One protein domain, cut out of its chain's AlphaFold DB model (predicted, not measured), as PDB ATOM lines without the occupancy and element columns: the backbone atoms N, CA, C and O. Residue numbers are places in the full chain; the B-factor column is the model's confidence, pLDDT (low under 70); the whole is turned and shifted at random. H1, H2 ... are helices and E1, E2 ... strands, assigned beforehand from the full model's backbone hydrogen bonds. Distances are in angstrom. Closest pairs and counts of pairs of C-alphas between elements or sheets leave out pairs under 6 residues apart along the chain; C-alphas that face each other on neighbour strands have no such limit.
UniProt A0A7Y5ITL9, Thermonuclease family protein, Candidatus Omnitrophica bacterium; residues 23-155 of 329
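What this domain is: This is residues 23 to 155 of the 329 residues of the protein "Thermonuclease family protein" of Candidatus Omnitrophica bacterium (UniProt A0A7Y5ITL9). A small closed barrel of five strands makes one end of the domain, and the helices are gathered towards the other end. H1 and H2 pack on the outside of the barrel, H3 and H4 follow beyond them, and H5 sits off by itself, touching no other helix. Round the ring run E1, E2, E3, E5, E4 and back to E1, a mixed barrel; E1, E2 and E3 form a meander, each strand the antiparallel neighbour of the one before. The printed part has 133 residues, in the order E1 E2 E3 H1 E4 E5 H2 H3 H4 H5, of mixed class, helices and strands. It is compact, with a radius of gyration of the C-alphas of 14.1 A and spans of 46 by 33 by 27 A.

How they stand to each other: The barrel holds E1, residues 23 to 30, E2, 35 to 39, E3, 46 to 50, E4, 78 to 86, and E5, 92 to 97. E1 and E2 are an antiparallel hairpin, with N 28 and O 37 at 2.8 A. E2 and E3 are another, with N 36 and O 48 at 2.9 A. E3 and E5 are parallel, with N 94 and O 49 at 2.8 A. E5 and E4 are an antiparallel hairpin, with N 95 and O 82 at 2.8 A. E4 and E1 are antiparallel, with N 25 and O 79 at 2.9 A. E1 bends by 57 degrees at residue 27, and its pairing is staggered: residues 23 to 26 pair with E4, 26 to 30 with E2. E4 bends by 60 degrees at residue 83. H1, residues 63 to 74, is on the barrel, outside it, over E2 at a height over the sheet of 9.1 A; it runs slantwise to the strands, at 34 degrees to E2 on the local plane. H2, residues 104 to 110, is also outside, over E5, and stands up from the sheet; the closest C-alphas of the two are those of Ala 96 and Leu 104, 5.6 A apart. H1 and H2 touch at a steep tilt of 55 degrees, opposite ways, closest at the C-alphas of Ala 70 and Val 108, 6.6 A. H3, residues 123 to 135, is not on the barrel; it touches H2, closest at the C-alphas of Glu 110 and Leu 128, 4.8 A. H4, residues 138 to 141, only just touches H3, only at the corner and with residues 132 to 133 of H3 alone; the closest C-alphas are those of Arg 133 and Trp 140, 5.4 A apart. H5, residues 148 to 154, is apart from H4. Every O i to N i+4 pair is within hydrogen-bond range in H1 and H3, 2 of 3 in H2 and in H5, and H4 is too short for such a pair.

Where its parts are: E1 begins at C-alpha 23, (142.674, 83.609, 144.889), and is 18.0 A long; E2 is 13.6 A, E3 13.4 A, E4 21.2 A and E5 15.0 A. H1 is 16.6 A long, H2 9.8 A, H4 5.9 A and H5 9.9 A. H3, the longest helix, spans 18.1 A from C-alpha 123 at (152.927, 103.950, 156.958). H5 ends at C-alpha 154, (126.010, 115.326, 152.995).

The domain as a whole: The two C-alphas farthest apart are those of Glu 42 and Glu 143, 45.9 A. The printed part has no cut. The links E3 to H1 and H2 to H3 are long, 12 residues each, and between them residues 53 to 54 pair antiparallel with residues 115 to 116. The mean pLDDT of the printed part is 94.8, and residue 155 is under 70.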
ATOM      1  N   ILE A  23     143.661  84.150 145.822       92.50
ATOM      2  CA  ILE A  23     142.674  83.609 144.889       92.50
ATOM      3  C   ILE A  23     142.843  84.303 143.533       92.50
ATOM      4  O   ILE A  23     142.839  85.530 143.458       92.50
ATOM      5  N   SER A  24     142.978  83.535 142.449       93.69
ATOM      6  CA  SER A  24     142.945  84.093 141.090       93.69
ATOM      7  C   SER A  24     141.505  84.437 140.711       93.69
ATOM      8  O   SER A  24     140.625  83.577 140.781       93.69
ATOM      9  N   ALA A  25     141.256  85.686 140.325       94.38
ATOM     10  CA  ALA A  25     139.919  86.198 140.059       94.38
ATOM     11  C   ALA A  25     139.888  87.064 138.798       94.38
ATOM     12  O   ALA A  25     140.753  87.916 138.582       94.38
ATOM     13  N   ARG A  26     138.848  86.882 137.980       95.62
ATOM     14  CA  ARG A  26     138.604  87.706 136.795       95.62
ATOM     15  C   ARG A  26     137.672  88.863 137.140       95.62
ATOM     16  O   ARG A  26     136.573  88.632 137.632       95.62
ATOM     17  N   VAL A  27     138.055  90.093 136.823       96.50
ATOM     18  CA  VAL A  27     137.201  91.280 136.961       96.50
ATOM     19  C   VAL A  27     136.146  91.271 135.855       96.50
ATOM     20  O   VAL A  27     136.477  91.284 134.670       96.50
ATOM     21  N   SER A  28     134.867  91.248 136.229       95.12
ATOM     22  CA  SER A  28     133.747  91.418 135.296       95.12
ATOM     23  C   SER A  28     133.378  92.887 135.107       95.12
ATOM     24  O   SER A  28     133.014  93.279 134.001       95.12
ATOM     25  N   ALA A  29     133.492  93.702 136.161       95.00
ATOM     26  CA  ALA A  29     133.265  95.139 136.088       95.00
ATOM     27  C   ALA A  29     134.043  95.913 137.160       95.00
ATOM     28  O   ALA A  29     134.336  95.416 138.244       95.00
ATOM     29  N   VAL A  30     134.316  97.179 136.854       96.25
ATOM     30  CA  VAL A  30     134.787  98.190 137.807       96.25
ATOM     31  C   VAL A  30     133.588  99.088 138.116       96.25
ATOM     32  O   VAL A  30     133.041  99.719 137.196       96.25
ATOM     33  N   VAL A  31     133.125  99.088 139.368       94.69
ATOM     34  CA  VAL A  31     131.910  99.807 139.794       94.69
ATOM     35  C   VAL A  31     132.239 101.286 139.983       94.69
ATOM     36  O   VAL A  31     131.667 102.126 139.293       94.69
ATOM     37  N   ASP A  32     133.233 101.558 140.819       92.81
ATOM     38  CA  ASP A  32     133.834 102.860 141.130       92.81
ATOM     39  C   ASP A  32     135.367 102.671 141.259       92.81
ATOM     40  O   ASP A  32     135.904 101.708 140.713       92.81
ATOM     41  N   GLY A  33     136.100 103.586 141.898       93.88
ATOM     42  CA  GLY A  33     137.563 103.483 142.005       93.88
ATOM     43  C   GLY A  33     138.095 102.488 143.054       93.88
ATOM     44  O   GLY A  33     139.278 102.158 142.988       93.88
ATOM     45  N   ASP A  34     137.272 102.003 143.997       96.94
ATOM     46  CA  ASP A  34     137.675 101.012 145.016       96.94
ATOM     47  C   ASP A  34     136.801  99.747 145.061       96.94
ATOM     48  O   ASP A  34     137.169  98.777 145.723       96.94
ATOM     49  N   THR A  35     135.691  99.701 144.325       97.00
ATOM     50  CA  THR A  35     134.756  98.570 144.287       97.00
ATOM     51  C   THR A  35     134.805  97.841 142.944       97.00
ATOM     52  O   THR A  35     134.528  98.405 141.878       97.00
ATOM     53  N   LEU A  36     135.091  96.539 142.999       97.00
ATOM     54  CA  LEU A  36     135.184  95.648 141.843       97.00
ATOM     55  C   LEU A  36     134.084  94.584 141.883       97.00
ATOM     56  O   LEU A  36     133.707  94.102 142.951       97.00
ATOM     57  N   GLU A  37     133.611  94.169 140.712       96.50
ATOM     58  CA  GLU A  37     132.875  92.916 140.530       96.50
ATOM     59  C   GLU A  37     133.830  91.872 139.947       96.50
ATOM     60  O   GLU A  37     134.460  92.105 138.909       96.50
ATOM     61  N   ILE A  38     133.951  90.735 140.630       96.06
ATOM     62  CA  ILE A  38     134.888  89.658 140.304       96.06
ATOM     63  C   ILE A  38     134.173  88.318 140.139       96.06
ATOM     64  O   ILE A  38     133.121  88.082 140.729       96.06
ATOM     65  N   VAL A  39     134.785  87.429 139.363       95.12
ATOM     66  CA  VAL A  39     134.351  86.055 139.104       95.12
ATOM     67  C   VAL A  39     135.488  85.106 139.468       95.12
ATOM     68  O   VAL A  39     136.617  85.259 138.988       95.12
ATOM     69  N   THR A  40     135.178  84.127 140.310       91.38
ATOM     70  CA  THR A  40     136.100  83.125 140.850       91.38
ATOM     71  C   THR A  40     135.648  81.732 140.411       91.38
ATOM     72  O   THR A  40     134.682  81.180 140.926       91.38
ATOM     73  N   GLY A  41     136.315  81.163 139.401       85.75
ATOM     74  CA  GLY A  41     135.902  79.887 138.802       85.75
ATOM     75  C   GLY A  41     134.532  79.973 138.118       85.75
ATOM     76  O   GLY A  41     134.323  80.832 137.263       85.75
ATOM     77  N   GLU A  42     133.616  79.075 138.492       80.38
ATOM     78  CA  GLU A  42     132.229  79.018 137.991       80.38
ATOM     79  C   GLU A  42     131.224  79.759 138.901       80.38
ATOM     80  O   GLU A  42     130.013  79.677 138.697       80.38
ATOM     81  N   GLU A  43     131.702  80.480 139.920       85.62
ATOM     82  CA  GLU A  43     130.847  81.234 140.842       85.62
ATOM     83  C   GLU A  43     130.169  82.437 140.163       85.62
ATOM     84  O   GLU A  43     130.670  83.023 139.200       85.62
ATOM     85  N   ALA A  44     129.019  82.850 140.703       89.88
ATOM     86  CA  ALA A  44     128.358  84.078 140.271       89.88
ATOM     87  C   ALA A  44     129.232  85.316 140.581       89.88
ATOM     88  O   ALA A  44     129.929  85.321 141.600       89.88
ATOM     89  N   PRO A  45     129.172  86.391 139.767       93.06
ATOM     90  CA  PRO A  45     129.927  87.611 140.035       93.06
ATOM     91  C   PRO A  45     129.625  88.183 141.426       93.06
ATOM     92  O   PRO A  45     128.463  88.427 141.760       93.06
ATOM     93  N   LYS A  46     130.669  88.432 142.226       94.38
ATOM     94  CA  LYS A  46     130.567  89.010 143.575       94.38
ATOM     95  C   LYS A  46     131.279  90.356 143.673       94.38
ATOM     96  O   LYS A  46     132.235  90.619 142.945       94.38
ATOM     97  N   LYS A  47     130.813  91.214 144.586       96.06
ATOM     98  CA  LYS A  47     131.427  92.521 144.862       96.06
ATOM     99  C   LYS A  47     132.504  92.410 145.930       96.06
ATOM    100  O   LYS A  47     132.270  91.816 146.981       96.06
ATOM    101  N   VAL A  48     133.640  93.046 145.672       96.75
ATOM    102  CA  VAL A  48     134.758  93.190 146.610       96.75
ATOM    103  C   VAL A  48     135.215  94.644 146.653       96.75
ATOM    104  O   VAL A  48     135.043  95.379 145.678       96.75
ATOM    105  N   ARG A  49     135.798  95.063 147.777       97.38
ATOM    106  CA  ARG A  49     136.335  96.420 147.959       97.38
ATOM    107  C   ARG A  49     137.824  96.404 148.247       97.38
ATOM    108  O   ARG A  49     138.304  95.548 148.989       97.38
ATOM    109  N   LEU A  50     138.554  97.371 147.709       98.12
ATOM    110  CA  LEU A  50     139.988  97.499 147.920       98.12
ATOM    111  C   LEU A  50     140.288  97.906 149.370       98.12
ATOM    112  O   LEU A  50     139.840  98.930 149.881       98.12
ATOM    113  N   TYR A  51     141.075  97.077 150.051       97.94
ATOM    114  CA  TYR A  51     141.560  97.314 151.400       97.94
ATOM    115  C   TYR A  51     142.248  98.674 151.530       97.94
ATOM    116  O   TYR A  51     143.227  98.973 150.843       97.94
ATOM    117  N   GLY A  52     141.762  99.440 152.502       96.69
ATOM    118  CA  GLY A  52     142.412 100.623 153.048       96.69
ATOM    119  C   GLY A  52     142.175 101.931 152.301       96.69
ATOM    120  O   GLY A  52     142.501 102.977 152.858       96.69
ATOM    121  N   ILE A  53     141.566 101.897 151.119       98.12
ATOM    122  CA  ILE A  53     141.282 103.091 150.318       98.12
ATOM    123  C   ILE A  53     139.777 103.307 150.131       98.12
ATOM    124  O   ILE A  53     138.978 102.408 150.376       98.12
ATOM    125  N   ASP A  54     139.396 104.523 149.751       97.62
ATOM    126  CA  ASP A  54     138.011 104.934 149.491       97.62
ATOM    127  C   ASP A  54     138.035 105.919 148.310       97.62
ATOM    128  O   ASP A  54     138.620 107.004 148.412       97.62
ATOM    129  N   ALA A  55     137.485 105.527 147.165       97.75
ATOM    130  CA  ALA A  55     137.469 106.341 145.955       97.75
ATOM    131  C   ALA A  55     136.254 107.289 145.929       97.75
ATOM    132  O   ALA A  55     135.293 107.082 146.674       97.75
ATOM    133  N   PRO A  56     136.264 108.349 145.096       97.25
ATOM    134  CA  PRO A  56     135.099 109.209 144.931       97.25
ATOM    135  C   PRO A  56     133.864 108.421 144.471       97.25
ATOM    136  O   PRO A  56     133.917 107.667 143.499       97.25
ATOM    137  N   GLU A  57     132.749 108.631 145.168       93.75
ATOM    138  CA  GLU A  57     131.451 108.006 144.891       93.75
ATOM    139  C   GLU A  57     130.905 108.391 143.514       93.75
ATOM    140  O   GLU A  57     131.187 109.475 143.010       93.75
ATOM    141  N   LEU A  58     130.044 107.564 142.917       90.12
ATOM    142  CA  LEU A  58     129.443 107.885 141.616       90.12
ATOM    143  C   LEU A  58     128.726 109.251 141.642       90.12
ATOM    144  O   LEU A  58     127.833 109.504 142.455       90.12
ATOM    145  N   GLY A  59     129.132 110.147 140.736       90.00
ATOM    146  CA  GLY A  59     128.644 111.530 140.659       90.00
ATOM    147  C   GLY A  59     129.399 112.538 141.539       90.00
ATOM    148  O   GLY A  59     129.189 113.741 141.394       90.00
ATOM    149  N   GLN A  60     130.310 112.083 142.403       94.06
ATOM    150  CA  GLN A  60     131.315 112.929 143.044       94.06
ATOM    151  C   GLN A  60     132.393 113.321 142.007       94.06
ATOM    152  O   GLN A  60     132.702 112.518 141.115       94.06
ATOM    153  N   PRO A  61     133.002 114.521 142.097       96.00
ATOM    154  CA  PRO A  61     134.168 114.868 141.286       96.00
ATOM    155  C   PRO A  61     135.275 113.805 141.369       96.00
ATOM    156  O   PRO A  61     135.539 113.279 142.449       96.00
ATOM    157  N   TYR A  62     135.928 113.521 140.238       97.00
ATOM    158  CA  TYR A  62     136.949 112.473 140.056       97.00
ATOM    159  C   TYR A  62     136.461 111.009 140.116       97.00
ATOM    160  O   TYR A  62     137.287 110.099 140.043       97.00
ATOM    161  N   SER A  63     135.151 110.738 140.208       96.69
ATOM    162  CA  SER A  63     134.633 109.356 140.263       96.69
ATOM    163  C   SER A  63     134.835 108.563 138.970       96.69
ATOM    164  O   SER A  63     135.313 107.428 139.016       96.69
ATOM    165  N   GLU A  64     134.543 109.150 137.807       97.50
ATOM    166  CA  GLU A  64     134.760 108.480 136.518       97.50
ATOM    167  C   GLU A  64     136.249 108.388 136.165       97.50
ATOM    168  O   GLU A  64     136.683 107.388 135.596       97.50
ATOM    169  N   GLU A  65     137.062 109.372 136.553       98.12
ATOM    170  CA  GLU A  65     138.516 109.348 136.403       98.12
ATOM    171  C   GLU A  65     139.157 108.237 137.245       98.12
ATOM    172  O   GLU A  65     139.957 107.464 136.717       98.12
ATOM    173  N   ALA A  66     138.765 108.097 138.517       98.19
ATOM    174  CA  ALA A  66     139.238 107.029 139.397       98.19
ATOM    175  C   ALA A  66     138.821 105.642 138.887       98.19
ATOM    176  O   ALA A  66     139.642 104.730 138.780       98.19
ATOM    177  N   ARG A  67     137.553 105.502 138.485       97.75
ATOM    178  CA  ARG A  67     137.005 104.280 137.887       97.75
ATOM    179  C   ARG A  67     137.693 103.913 136.568       97.75
ATOM    180  O   ARG A  67     137.925 102.734 136.290       97.75
ATOM    181  N   LYS A  68     138.000 104.908 135.731       97.81
ATOM    182  CA  LYS A  68     138.745 104.730 134.481       97.81
ATOM    183  C   LYS A  68     140.172 104.271 134.771       97.81
ATOM    184  O   LYS A  68     140.582 103.269 134.196       97.81
ATOM    185  N   PHE A  69     140.877 104.947 135.677       98.19
ATOM    186  CA  PHE A  69     142.235 104.581 136.067       98.19
ATOM    187  C   PHE A  69     142.303 103.140 136.587       98.19
ATOM    188  O   PHE A  69     143.104 102.353 136.093       98.19
ATOM    189  N   ALA A  70     141.408 102.756 137.507       97.62
ATOM    190  CA  ALA A  70     141.360 101.391 138.025       97.62
ATOM    191  C   ALA A  70     141.140 100.356 136.905       97.62
ATOM    192  O   ALA A  70     141.822  99.335 136.864       97.62
ATOM    193  N   ARG A  71     140.250 100.639 135.942       96.81
ATOM    194  CA  ARG A  71     140.036  99.783 134.761       96.81
ATOM    195  C   ARG A  71     141.278  99.679 133.868       96.81
ATOM    196  O   ARG A  71     141.575  98.592 133.388       96.81
ATOM    197  N   GLU A  72     141.984 100.784 133.639       96.50
ATOM    198  CA  GLU A  72     143.200 100.816 132.816       96.50
ATOM    199  C   GLU A  72     144.369 100.076 133.489       96.50
ATOM    200  O   GLU A  72     145.077  99.337 132.809       96.50
ATOM    201  N   ALA A  73     144.517 100.184 134.814       96.50
ATOM    202  CA  ALA A  73     145.510  99.438 135.594       96.50
ATOM    203  C   ALA A  73     145.233  97.921 135.614       96.50
ATOM    204  O   ALA A  73     146.154  97.116 135.487       96.50
ATOM    205  N   ILE A  74     143.958  97.521 135.718       96.12
ATOM    206  CA  ILE A  74     143.506  96.117 135.655       96.12
ATOM    207  C   ILE A  74     143.749  95.486 134.267       96.12
ATOM    208  O   ILE A  74     143.996  94.279 134.175       96.12
ATOM    209  N   GLY A  75     143.664  96.275 133.191       90.81
ATOM    210  CA  GLY A  75     143.881  95.814 131.818       90.81
ATOM    211  C   GLY A  75     142.938  94.674 131.412       90.81
ATOM    212  O   GLY A  75     141.720  94.779 131.558       90.81
ATOM    213  N   ASP A  76     143.508  93.564 130.932       78.88
ATOM    214  CA  ASP A  76     142.773  92.402 130.399       78.88
ATOM    215  C   ASP A  76     142.009  91.582 131.468       78.88
ATOM    216  O   ASP A  76     141.327  90.606 131.145       78.88
ATOM    217  N   GLY A  77     142.062  91.991 132.741       80.25
ATOM    218  CA  GLY A  77     141.002  91.664 133.695       80.25
ATOM    219  C   GLY A  77     141.226  90.470 134.616       80.25
ATOM    220  O   GLY A  77     140.237  89.940 135.106       80.25
ATOM    221  N   THR A  78     142.461  90.034 134.892       92.25
ATOM    222  CA  THR A  78     142.732  89.001 135.922       92.25
ATOM    223  C   THR A  78     143.651  89.529 137.021       92.25
ATOM    224  O   THR A  78     144.671  90.149 136.730       92.25
ATOM    225  N   LEU A  79     143.289  89.257 138.276       95.38
ATOM    226  CA  LEU A  79     143.970  89.696 139.496       95.38
ATOM    227  C   LEU A  79     144.263  88.495 140.400       95.38
ATOM    228  O   LEU A  79     143.493  87.534 140.416       95.38
ATOM    229  N   ALA A  80     145.311  88.583 141.217       95.69
ATOM    230  CA  ALA A  80     145.442  87.744 142.406       95.69
ATOM    231  C   ALA A  80     144.911  88.520 143.620       95.69
ATOM    232  O   ALA A  80     145.300  89.661 143.857       95.69
ATOM    233  N   ILE A  81     143.989  87.924 144.372       95.81
ATOM    234  CA  ILE A  81     143.226  88.595 145.425       95.81
ATOM    235  C   ILE A  81     143.517  87.940 146.771       95.81
ATOM    236  O   ILE A  81     143.321  86.740 146.940       95.81
ATOM    237  N   GLU A  82     143.952  88.740 147.740       95.75
ATOM    238  CA  GLU A  82     144.125  88.324 149.131       95.75
ATOM    239  C   GLU A  82     143.021  88.955 149.992       95.75
ATOM    240  O   GLU A  82     142.928  90.182 150.103       95.75
ATOM    241  N   ILE A  83     142.173  88.132 150.613       95.38
ATOM    242  CA  ILE A  83     141.085  88.613 151.476       95.38
ATOM    243  C   ILE A  83     141.673  89.052 152.823       95.38
ATOM    244  O   ILE A  83     142.260  88.254 153.550       95.38
ATOM    245  N   LYS A  84     141.514  90.335 153.171       95.06
ATOM    246  CA  LYS A  84     142.012  90.922 154.430       95.06
ATOM    247  C   LYS A  84     140.959  90.906 155.535       95.06
ATOM    248  O   LYS A  84     141.304  90.757 156.706       95.06
ATOM    249  N   SER A  85     139.690  91.082 155.177       94.31
ATOM    250  CA  SER A  85     138.540  90.973 156.080       94.31
ATOM    251  C   SER A  85     137.231  90.892 155.287       94.31
ATOM    252  O   SER A  85     137.225  90.989 154.062       94.31
ATOM    253  N   THR A  86     136.110  90.758 155.991       94.56
ATOM    254  CA  THR A  86     134.757  90.906 155.436       94.56
ATOM    255  C   THR A  86     134.028  91.980 156.243       94.56
ATOM    256  O   THR A  86     134.200  92.055 157.462       94.56
ATOM    257  N   ASP A  87     133.254  92.842 155.584       89.25
ATOM    258  CA  ASP A  87     132.448  93.859 156.263       89.25
ATOM    259  C   ASP A  87     131.149  93.281 156.866       89.25
ATOM    260  O   ASP A  87     130.777  92.128 156.646       89.25
ATOM    261  N   LEU A  88     130.423  94.105 157.631       88.62
ATOM    262  CA  LEU A  88     129.160  93.713 158.280       88.62
ATOM    263  C   LEU A  88     128.022  93.369 157.298       88.62
ATOM    264  O   LEU A  88     126.992  92.853 157.728       88.62
ATOM    265  N   LYS A  89     128.168  93.689 156.007       87.69
ATOM    266  CA  LYS A  89     127.203  93.393 154.939       87.69
ATOM    267  C   LYS A  89     127.583  92.138 154.144       87.69
ATOM    268  O   LYS A  89     126.813  91.736 153.276       87.69
ATOM    269  N   GLY A  90     128.735  91.526 154.432       89.12
ATOM    270  CA  GLY A  90     129.269  90.380 153.695       89.12
ATOM    271  C   GLY A  90     130.186  90.749 152.523       89.12
ATOM    272  O   GLY A  90     130.593  89.854 151.788       89.12
ATOM    273  N   THR A  91     130.535  92.026 152.333       93.94
ATOM    274  CA  THR A  91     131.474  92.444 151.278       93.94
ATOM    275  C   THR A  91     132.900  92.086 151.686       93.94
ATOM    276  O   THR A  91     133.363  92.494 152.753       93.94
ATOM    277  N   GLU A  92     133.624  91.350 150.846       96.06
ATOM    278  CA  GLU A  92     135.043  91.058 151.079       96.06
ATOM    279  C   GLU A  92     135.892  92.318 150.857       96.06
ATOM    280  O   GLU A  92     135.732  93.040 149.867       96.06
ATOM    281  N   ILE A  93     136.811  92.573 151.787       97.06
ATOM    282  CA  ILE A  93     137.793  93.654 151.736       97.06
ATOM    283  C   ILE A  93     139.140  93.038 151.365       97.06
ATOM    284  O   ILE A  93     139.652  92.176 152.084       97.06
ATOM    285  N   VAL A  94     139.714  93.462 150.241       97.38
ATOM    286  CA  VAL A  94     140.762  92.703 149.553       97.38
ATOM    287  C   VAL A  94     141.993  93.523 149.183       97.38
ATOM    288  O   VAL A  94     141.925  94.715 148.883       97.38
ATOM    289  N   TRP A  95     143.140  92.859 149.159       97.81
ATOM    290  CA  TRP A  95     144.352  93.361 148.528       97.81
ATOM    291  C   TRP A  95     144.443  92.763 147.123       97.81
ATOM    292  O   TRP A  95     144.480  91.540 146.975       97.81
ATOM    293  N   ALA A  96     144.398  93.614 146.099       97.44
ATOM    294  CA  ALA A  96     144.304  93.204 144.703       97.44
ATOM    295  C   ALA A  96     145.657  93.373 144.004       97.44
ATOM    296  O   ALA A  96     146.100  94.492 143.753       97.44
ATOM    297  N   ILE A  97     146.304  92.254 143.690       96.94
ATOM    298  CA  ILE A  97     147.618  92.186 143.053       96.94
ATOM    299  C   ILE A  97     147.427  92.063 141.536       96.94
ATOM    300  O   ILE A  97     146.763  91.148 141.041       96.94
ATOM    301  N   LEU A  98     148.021  93.002 140.810       96.19
ATOM    302  CA  LEU A  98     148.020  93.102 139.355       96.19
ATOM    303  C   LEU A  98     149.054  92.144 138.724       96.19
ATOM    304  O   LEU A  98     150.045  91.794 139.371       96.19
ATOM    305  N   PRO A  99     148.913  91.765 137.436       91.62
ATOM    306  CA  PRO A  99     149.867  90.882 136.748       91.62
ATOM    307  C   PRO A  99     151.320  91.397 136.682       91.62
ATOM    308  O   PRO A  99     152.244  90.616 136.461       91.62
ATOM    309  N   ASN A 100     151.547  92.703 136.872       91.12
ATOM    310  CA  ASN A 100     152.884  93.307 136.955       91.12
ATOM    311  C   ASN A 100     153.604  93.018 138.302       91.12
ATOM    312  O   ASN A 100     154.836  93.142 138.377       91.12
ATOM    313  N   GLY A 101     152.854  92.584 139.324       91.44
ATOM    314  CA  GLY A 101     153.292  92.334 140.701       91.44
ATOM    315  C   GLY A 101     153.034  93.490 141.680       91.44
ATOM    316  O   GLY A 101     153.474  93.403 142.823       91.44
ATOM    317  N   HIS A 102     152.371  94.568 141.251       94.69
ATOM    318  CA  HIS A 102     151.979  95.707 142.091       94.69
ATOM    319  C   HIS A 102     150.577  95.511 142.681       94.69
ATOM    320  O   HIS A 102     149.793  94.703 142.182       94.69
ATOM    321  N   ALA A 103     150.225  96.278 143.715       97.38
ATOM    322  CA  ALA A 103     148.866  96.309 144.242       97.38
ATOM    323  C   ALA A 103     148.049  97.450 143.617       97.38
ATOM    324  O   ALA A 103     148.440  98.613 143.688       97.38
ATOM    325  N   LEU A 104     146.858  97.144 143.099       98.19
ATOM    326  CA  LEU A 104     145.911  98.150 142.608       98.19
ATOM    327  C   LEU A 104     145.543  99.159 143.711       98.19
ATOM    328  O   LEU A 104     145.412 100.350 143.449       98.19
ATOM    329  N   ASN A 105     145.448  98.688 144.961       98.31
ATOM    330  CA  ASN A 105     145.252  99.508 146.158       98.31
ATOM    331  C   ASN A 105     146.301 100.633 146.283       98.31
ATOM    332  O   ASN A 105     145.980 101.736 146.720       98.31
ATOM    333  N   GLU A 106     147.554 100.342 145.926       98.38
ATOM    334  CA  GLU A 106     148.674 101.281 145.996       98.38
ATOM    335  C   GLU A 106     148.697 102.197 144.775       98.38
ATOM    336  O   GLU A 106     148.804 103.410 144.942       98.38
ATOM    337  N   GLU A 107     148.514 101.653 143.566       98.25
ATOM    338  CA  GLU A 107     148.516 102.444 142.327       98.25
ATOM    339  C   GLU A 107     147.390 103.498 142.314       98.25
ATOM    340  O   GLU A 107     147.636 104.662 141.995       98.25
ATOM    341  N   VAL A 108     146.169 103.140 142.738       98.31
ATOM    342  CA  VAL A 108     145.032 104.083 142.836       98.31
ATOM    343  C   VAL A 108     145.322 105.201 143.850       98.31
ATOM    344  O   VAL A 108     144.950 106.356 143.625       98.31
ATOM    345  N   LEU A 109     146.011 104.891 144.953       98.19
ATOM    346  CA  LEU A 109     146.351 105.863 145.994       98.19
ATOM    347  C   LEU A 109     147.518 106.778 145.584       98.19
ATOM    348  O   LEU A 109     147.447 107.989 145.794       98.19
ATOM    349  N   GLU A 110     148.564 106.220 144.968       98.31
ATOM    350  CA  GLU A 110     149.753 106.946 144.499       98.31
ATOM    351  C   GLU A 110     149.414 107.933 143.375       98.31
ATOM    352  O   GLU A 110     149.918 109.056 143.360       98.31
ATOM    353  N   GLN A 111     148.516 107.553 142.460       98.31
ATOM    354  CA  GLN A 111     148.047 108.439 141.387       98.31
ATOM    355  C   GLN A 111     146.969 109.440 141.853       98.31
ATOM    356  O   GLN A 111     146.529 110.289 141.076       98.31
ATOM    357  N   GLY A 112     146.567 109.389 143.128       98.12
ATOM    358  CA  GLY A 112     145.627 110.337 143.723       98.12
ATOM    359  C   GLY A 112     144.170 110.121 143.321       98.12
ATOM    360  O   GLY A 112     143.414 111.084 143.244       98.12
ATOM    361  N   TYR A 113     143.757 108.883 143.050       98.44
ATOM    362  CA  TYR A 113     142.381 108.534 142.679       98.44
ATOM    363  C   TYR A 113     141.536 107.978 143.836       98.44
ATOM    364  O   TYR A 113     140.340 107.756 143.666       98.44
ATOM    365  N   ALA A 114     142.118 107.823 145.027       98.31
ATOM    366  CA  ALA A 114     141.396 107.500 146.254       98.31
ATOM    367  C   ALA A 114     141.978 108.220 147.478       98.31
ATOM    368  O   ALA A 114     143.089 108.754 147.448       98.31
ATOM    369  N   TRP A 115     141.209 108.213 148.563       98.44
ATOM    370  CA  TRP A 115     141.620 108.637 149.898       98.44
ATOM    371  C   TRP A 115     142.100 107.442 150.719       98.44
ATOM    372  O   TRP A 115     141.567 106.341 150.586       98.44
ATOM    373  N   LEU A 116     143.044 107.667 151.633       98.31
ATOM    374  CA  LEU A 116     143.388 106.686 152.659       98.31
ATOM    375  C   LEU A 116     142.329 106.695 153.773       98.31
ATOM    376  O   LEU A 116     142.008 107.741 154.342       98.31
ATOM    377  N   LEU A 117     141.807 105.522 154.137       96.75
ATOM    378  CA  LEU A 117     140.803 105.412 155.197       96.75
ATOM    379  C   LEU A 117     141.407 105.757 156.581       96.75
ATOM    380  O   LEU A 117     142.404 105.146 156.974       96.75
ATOM    381  N   PRO A 118     140.804 106.660 157.392       94.06
ATOM    382  CA  PRO A 118     141.436 107.206 158.611       94.06
ATOM    383  C   PRO A 118     141.843 106.187 159.694       94.06
ATOM    384  O   PRO A 118     142.683 106.456 160.563       94.06
ATOM    385  N   TYR A 119     141.228 105.003 159.688       93.62
ATOM    386  CA  TYR A 119     141.540 103.935 160.635       93.62
ATOM    387  C   TYR A 119     142.766 103.099 160.228       93.62
ATOM    388  O   TYR A 119     143.334 102.425 161.087       93.62
ATOM    389  N   ILE A 120     143.231 103.187 158.979       96.19
ATOM    390  CA  ILE A 120     144.399 102.456 158.479       96.19
ATOM    391  C   ILE A 120     145.682 103.000 159.106       96.19
ATOM    392  O   ILE A 120     145.876 104.210 159.246       96.19
ATOM    393  N   LYS A 121     146.563 102.085 159.529       95.25
ATOM    394  CA  LYS A 121     147.812 102.417 160.237       95.25
ATOM    395  C   LYS A 121     149.084 102.139 159.441       95.25
ATOM    396  O   LYS A 121     150.134 102.576 159.903       95.25
ATOM    397  N   SER A 122     148.990 101.517 158.259       96.19
ATOM    398  CA  SER A 122     150.119 101.359 157.326       96.19
ATOM    399  C   SER A 122     150.820 102.702 157.111       96.19
ATOM    400  O   SER A 122     150.156 103.724 156.941       96.19
ATOM    401  N   GLU A 123     152.146 102.734 157.212       96.75
ATOM    402  CA  GLU A 123     152.927 103.950 156.958       96.75
ATOM    403  C   GLU A 123     153.186 104.128 155.462       96.75
ATOM    404  O   GLU A 123     153.109 105.246 154.960       96.75
ATOM    405  N   ASP A 124     153.369 103.027 154.731       96.38
ATOM    406  CA  ASP A 124     153.600 103.043 153.288       96.38
ATOM    407  C   ASP A 124     152.409 103.662 152.542       96.38
ATOM    408  O   ASP A 124     152.592 104.575 151.741       96.38
ATOM    409  N   LEU A 125     151.172 103.295 152.902       97.44
ATOM    410  CA  LEU A 125     149.971 103.900 152.308       97.44
ATOM    411  C   LEU A 125     149.835 105.403 152.625       97.44
ATOM    412  O   LEU A 125     149.461 106.181 151.749       97.44
ATOM    413  N   LYS A 126     150.191 105.853 153.842       98.12
ATOM    414  CA  LYS A 126     150.229 107.299 154.170       98.12
ATOM    415  C   LYS A 126     151.275 108.030 153.338       98.12
ATOM    416  O   LYS A 126     151.074 109.179 152.946       98.12
ATOM    417  N   VAL A 127     152.406 107.381 153.085       98.25
ATOM    418  CA  VAL A 127     153.489 107.910 152.255       98.25
ATOM    419  C   VAL A 127     153.056 108.045 150.792       98.25
ATOM    420  O   VAL A 127     153.388 109.059 150.181       98.25
ATOM    421  N   LEU A 128     152.294 107.090 150.248       98.38
ATOM    422  CA  LEU A 128     151.713 107.203 148.904       98.38
ATOM    423  C   LEU A 128     150.702 108.356 148.831       98.38
ATOM    424  O   LEU A 128     150.853 109.243 147.994       98.38
ATOM    425  N   GLU A 129     149.738 108.413 149.756       98.25
ATOM    426  CA  GLU A 129     148.716 109.469 149.765       98.25
ATOM    427  C   GLU A 129     149.331 110.870 149.942       98.25
ATOM    428  O   GLU A 129     148.985 111.809 149.227       98.25
ATOM    429  N   SER A 130     150.278 111.029 150.873       98.19
ATOM    430  CA  SER A 130     150.974 112.309 151.076       98.19
ATOM    431  C   SER A 130     151.864 112.696 149.892       98.19
ATOM    432  O   SER A 130     151.985 113.886 149.599       98.19
ATOM    433  N   GLY A 131     152.424 111.718 149.170       98.50
ATOM    434  CA  GLY A 131     153.097 111.928 147.890       98.50
ATOM    435  C   GLY A 131     152.144 112.459 146.817       98.50
ATOM    436  O   GLY A 131     152.425 113.497 146.220       98.50
ATOM    437  N   ALA A 132     150.991 111.810 146.637       98.38
ATOM    438  CA  ALA A 132     149.959 112.217 145.684       98.38
ATOM    439  C   ALA A 132     149.424 113.634 145.976       98.38
ATOM    440  O   ALA A 132     149.328 114.471 145.074       98.38
ATOM    441  N   ARG A 133     149.168 113.937 147.260       98.06
ATOM    442  CA  ARG A 133     148.786 115.273 147.748       98.06
ATOM    443  C   ARG A 133     149.842 116.328 147.420       98.06
ATOM    444  O   ARG A 133     149.508 117.370 146.870       98.06
ATOM    445  N   ALA A 134     151.113 116.059 147.728       98.25
ATOM    446  CA  ALA A 134     152.213 116.993 147.478       98.25
ATOM    447  C   ALA A 134     152.519 117.192 145.980       98.25
ATOM    448  O   ALA A 134     153.063 118.227 145.596       98.25
ATOM    449  N   ALA A 135     152.180 116.212 145.139       98.00
ATOM    450  CA  ALA A 135     152.327 116.282 143.688       98.00
ATOM    451  C   ALA A 135     151.131 116.940 142.971       98.00
ATOM    452  O   ALA A 135     151.235 117.194 141.773       98.00
ATOM    453  N   HIS A 136     150.024 117.220 143.676       97.50
ATOM    454  CA  HIS A 136     148.764 117.719 143.104       97.50
ATOM    455  C   HIS A 136     148.241 116.863 141.932       97.50
ATOM    456  O   HIS A 136     147.807 117.387 140.907       97.50
ATOM    457  N   VAL A 137     148.299 115.534 142.078       97.81
ATOM    458  CA  VAL A 137     147.808 114.571 141.072       97.81
ATOM    459  C   VAL A 137     146.420 114.034 141.414       97.81
ATOM    460  O   VAL A 137     146.011 114.026 142.577       97.81
ATOM    461  N   GLY A 138     145.685 113.585 140.394       97.31
ATOM    462  CA  GLY A 138     144.331 113.060 140.553       97.31
ATOM    463  C   GLY A 138     143.411 114.058 141.263       97.31
ATOM    464  O   GLY A 138     143.432 115.257 140.979       97.31
ATOM    465  N   LEU A 139     142.633 113.574 142.230       97.19
ATOM    466  CA  LEU A 139     141.681 114.381 142.993       97.19
ATOM    467  C   LEU A 139     142.350 115.528 143.777       97.19
ATOM    468  O   LEU A 139     141.673 116.509 144.083       97.19
ATOM    469  N   TRP A 140     143.659 115.450 144.054       98.00
ATOM    470  CA  TRP A 140     144.443 116.474 144.765       98.00
ATOM    471  C   TRP A 140     144.810 117.700 143.914       98.00
ATOM    472  O   TRP A 140     145.383 118.661 144.434       98.00
ATOM    473  N   ALA A 141     144.475 117.690 142.620       96.88
ATOM    474  CA  ALA A 141     144.515 118.877 141.768       96.88
ATOM    475  C   ALA A 141     143.361 119.863 142.059       96.88
ATOM    476  O   ALA A 141     143.388 121.003 141.598       96.88
ATOM    477  N   GLN A 142     142.334 119.436 142.803       95.81
ATOM    478  CA  GLN A 142     141.218 120.288 143.223       95.81
ATOM    479  C   GLN A 142     141.623 121.207 144.382       95.81
ATOM    480  O   GLN A 142     142.412 120.825 145.241       95.81
ATOM    481  N   GLU A 143     141.013 122.392 144.458       92.56
ATOM    482  CA  GLU A 143     141.226 123.340 145.563       92.56
ATOM    483  C   GLU A 143     140.664 122.823 146.900       92.56
ATOM    484  O   GLU A 143     141.281 122.993 147.949       92.56
ATOM    485  N   ASN A 144     139.505 122.157 146.864       93.50
ATOM    486  CA  ASN A 144     138.842 121.595 148.040       93.50
ATOM    487  C   ASN A 144     138.260 120.199 147.728       93.50
ATOM    488  O   ASN A 144     137.046 120.065 147.549       93.50
ATOM    489  N   PRO A 145     139.103 119.159 147.596       95.19
ATOM    490  CA  PRO A 145     138.631 117.803 147.356       95.19
ATOM    491  C   PRO A 145     137.865 117.283 148.579       95.19
ATOM    492  O   PRO A 145     138.379 117.278 149.697       95.19
ATOM    493  N   GLN A 146     136.632 116.827 148.363       95.00
ATOM    494  CA  GLN A 146     135.787 116.257 149.413       95.00
ATOM    495  C   GLN A 146     136.086 114.764 149.613       95.00
ATOM    496  O   GLN A 146     136.288 114.034 148.642       95.00
ATOM    497  N   GLU A 147     136.056 114.287 150.858       95.31
ATOM    498  CA  GLU A 147     136.198 112.860 151.160       95.31
ATOM    499  C   GLU A 147     134.903 112.077 150.867       95.31
ATOM    500  O   GLU A 147     133.815 112.563 151.205       95.31
ATOM    501  N   PRO A 148     134.972 110.842 150.330       95.50
ATOM    502  CA  PRO A 148     133.777 110.086 149.943       95.50
ATOM    503  C   PRO A 148     132.858 109.790 151.135       95.50
ATOM    504  O   PRO A 148     131.642 109.960 151.054       95.50
ATOM    505  N   TRP A 149     133.412 109.467 152.309       93.50
ATOM    506  CA  TRP A 149     132.619 109.286 153.535       93.50
ATOM    507  C   TRP A 149     131.885 110.555 154.006       93.50
ATOM    508  O   TRP A 149     130.816 110.445 154.613       93.50
ATOM    509  N   LYS A 150     132.400 111.757 153.704       93.31
ATOM    510  CA  LYS A 150     131.658 113.005 153.944       93.31
ATOM    511  C   LYS A 150     130.572 113.199 152.888       93.31
ATOM    512  O   LYS A 150     129.446 113.502 153.269       93.31
ATOM    513  N   TYR A 151     130.877 112.957 151.611       92.06
ATOM    514  CA  TYR A 151     129.917 113.047 150.502       92.06
ATOM    515  C   TYR A 151     128.688 112.142 150.715       92.06
ATOM    516  O   TYR A 151     127.551 112.604 150.628       92.06
ATOM    517  N   ARG A 152     128.899 110.887 151.145       89.25
ATOM    518  CA  ARG A 152     127.827 109.949 151.551       89.25
ATOM    519  C   ARG A 152     126.903 110.505 152.641       89.25
ATOM    520  O   ARG A 152     125.734 110.139 152.693       89.25
ATOM    521  N   THR A 153     127.429 111.359 153.522       85.69
ATOM    522  CA  THR A 153     126.702 111.920 154.674       85.69
ATOM    523  C   THR A 153     126.020 113.250 154.342       85.69
ATOM    524  O   THR A 153     124.937 113.523 154.853       85.69
ATOM    525  N   SER A 154     126.618 114.076 153.476       78.50
ATOM    526  CA  SER A 154     126.010 115.326 152.995       78.50
ATOM    527  C   SER A 154     124.953 115.108 151.909       78.50
ATOM    528  O   SER A 154     124.131 115.993 151.676       78.50
ATOM    529  N   GLY A 155     124.997 113.956 151.235       64.81
ATOM    530  CA  GLY A 155     124.353 113.749 149.942       64.81
ATOM    531  C   GLY A 155     125.094 114.485 148.815       64.81
ATOM    532  O   GLY A 155     126.022 115.260 149.088       64.81
TER     533      GLY A 155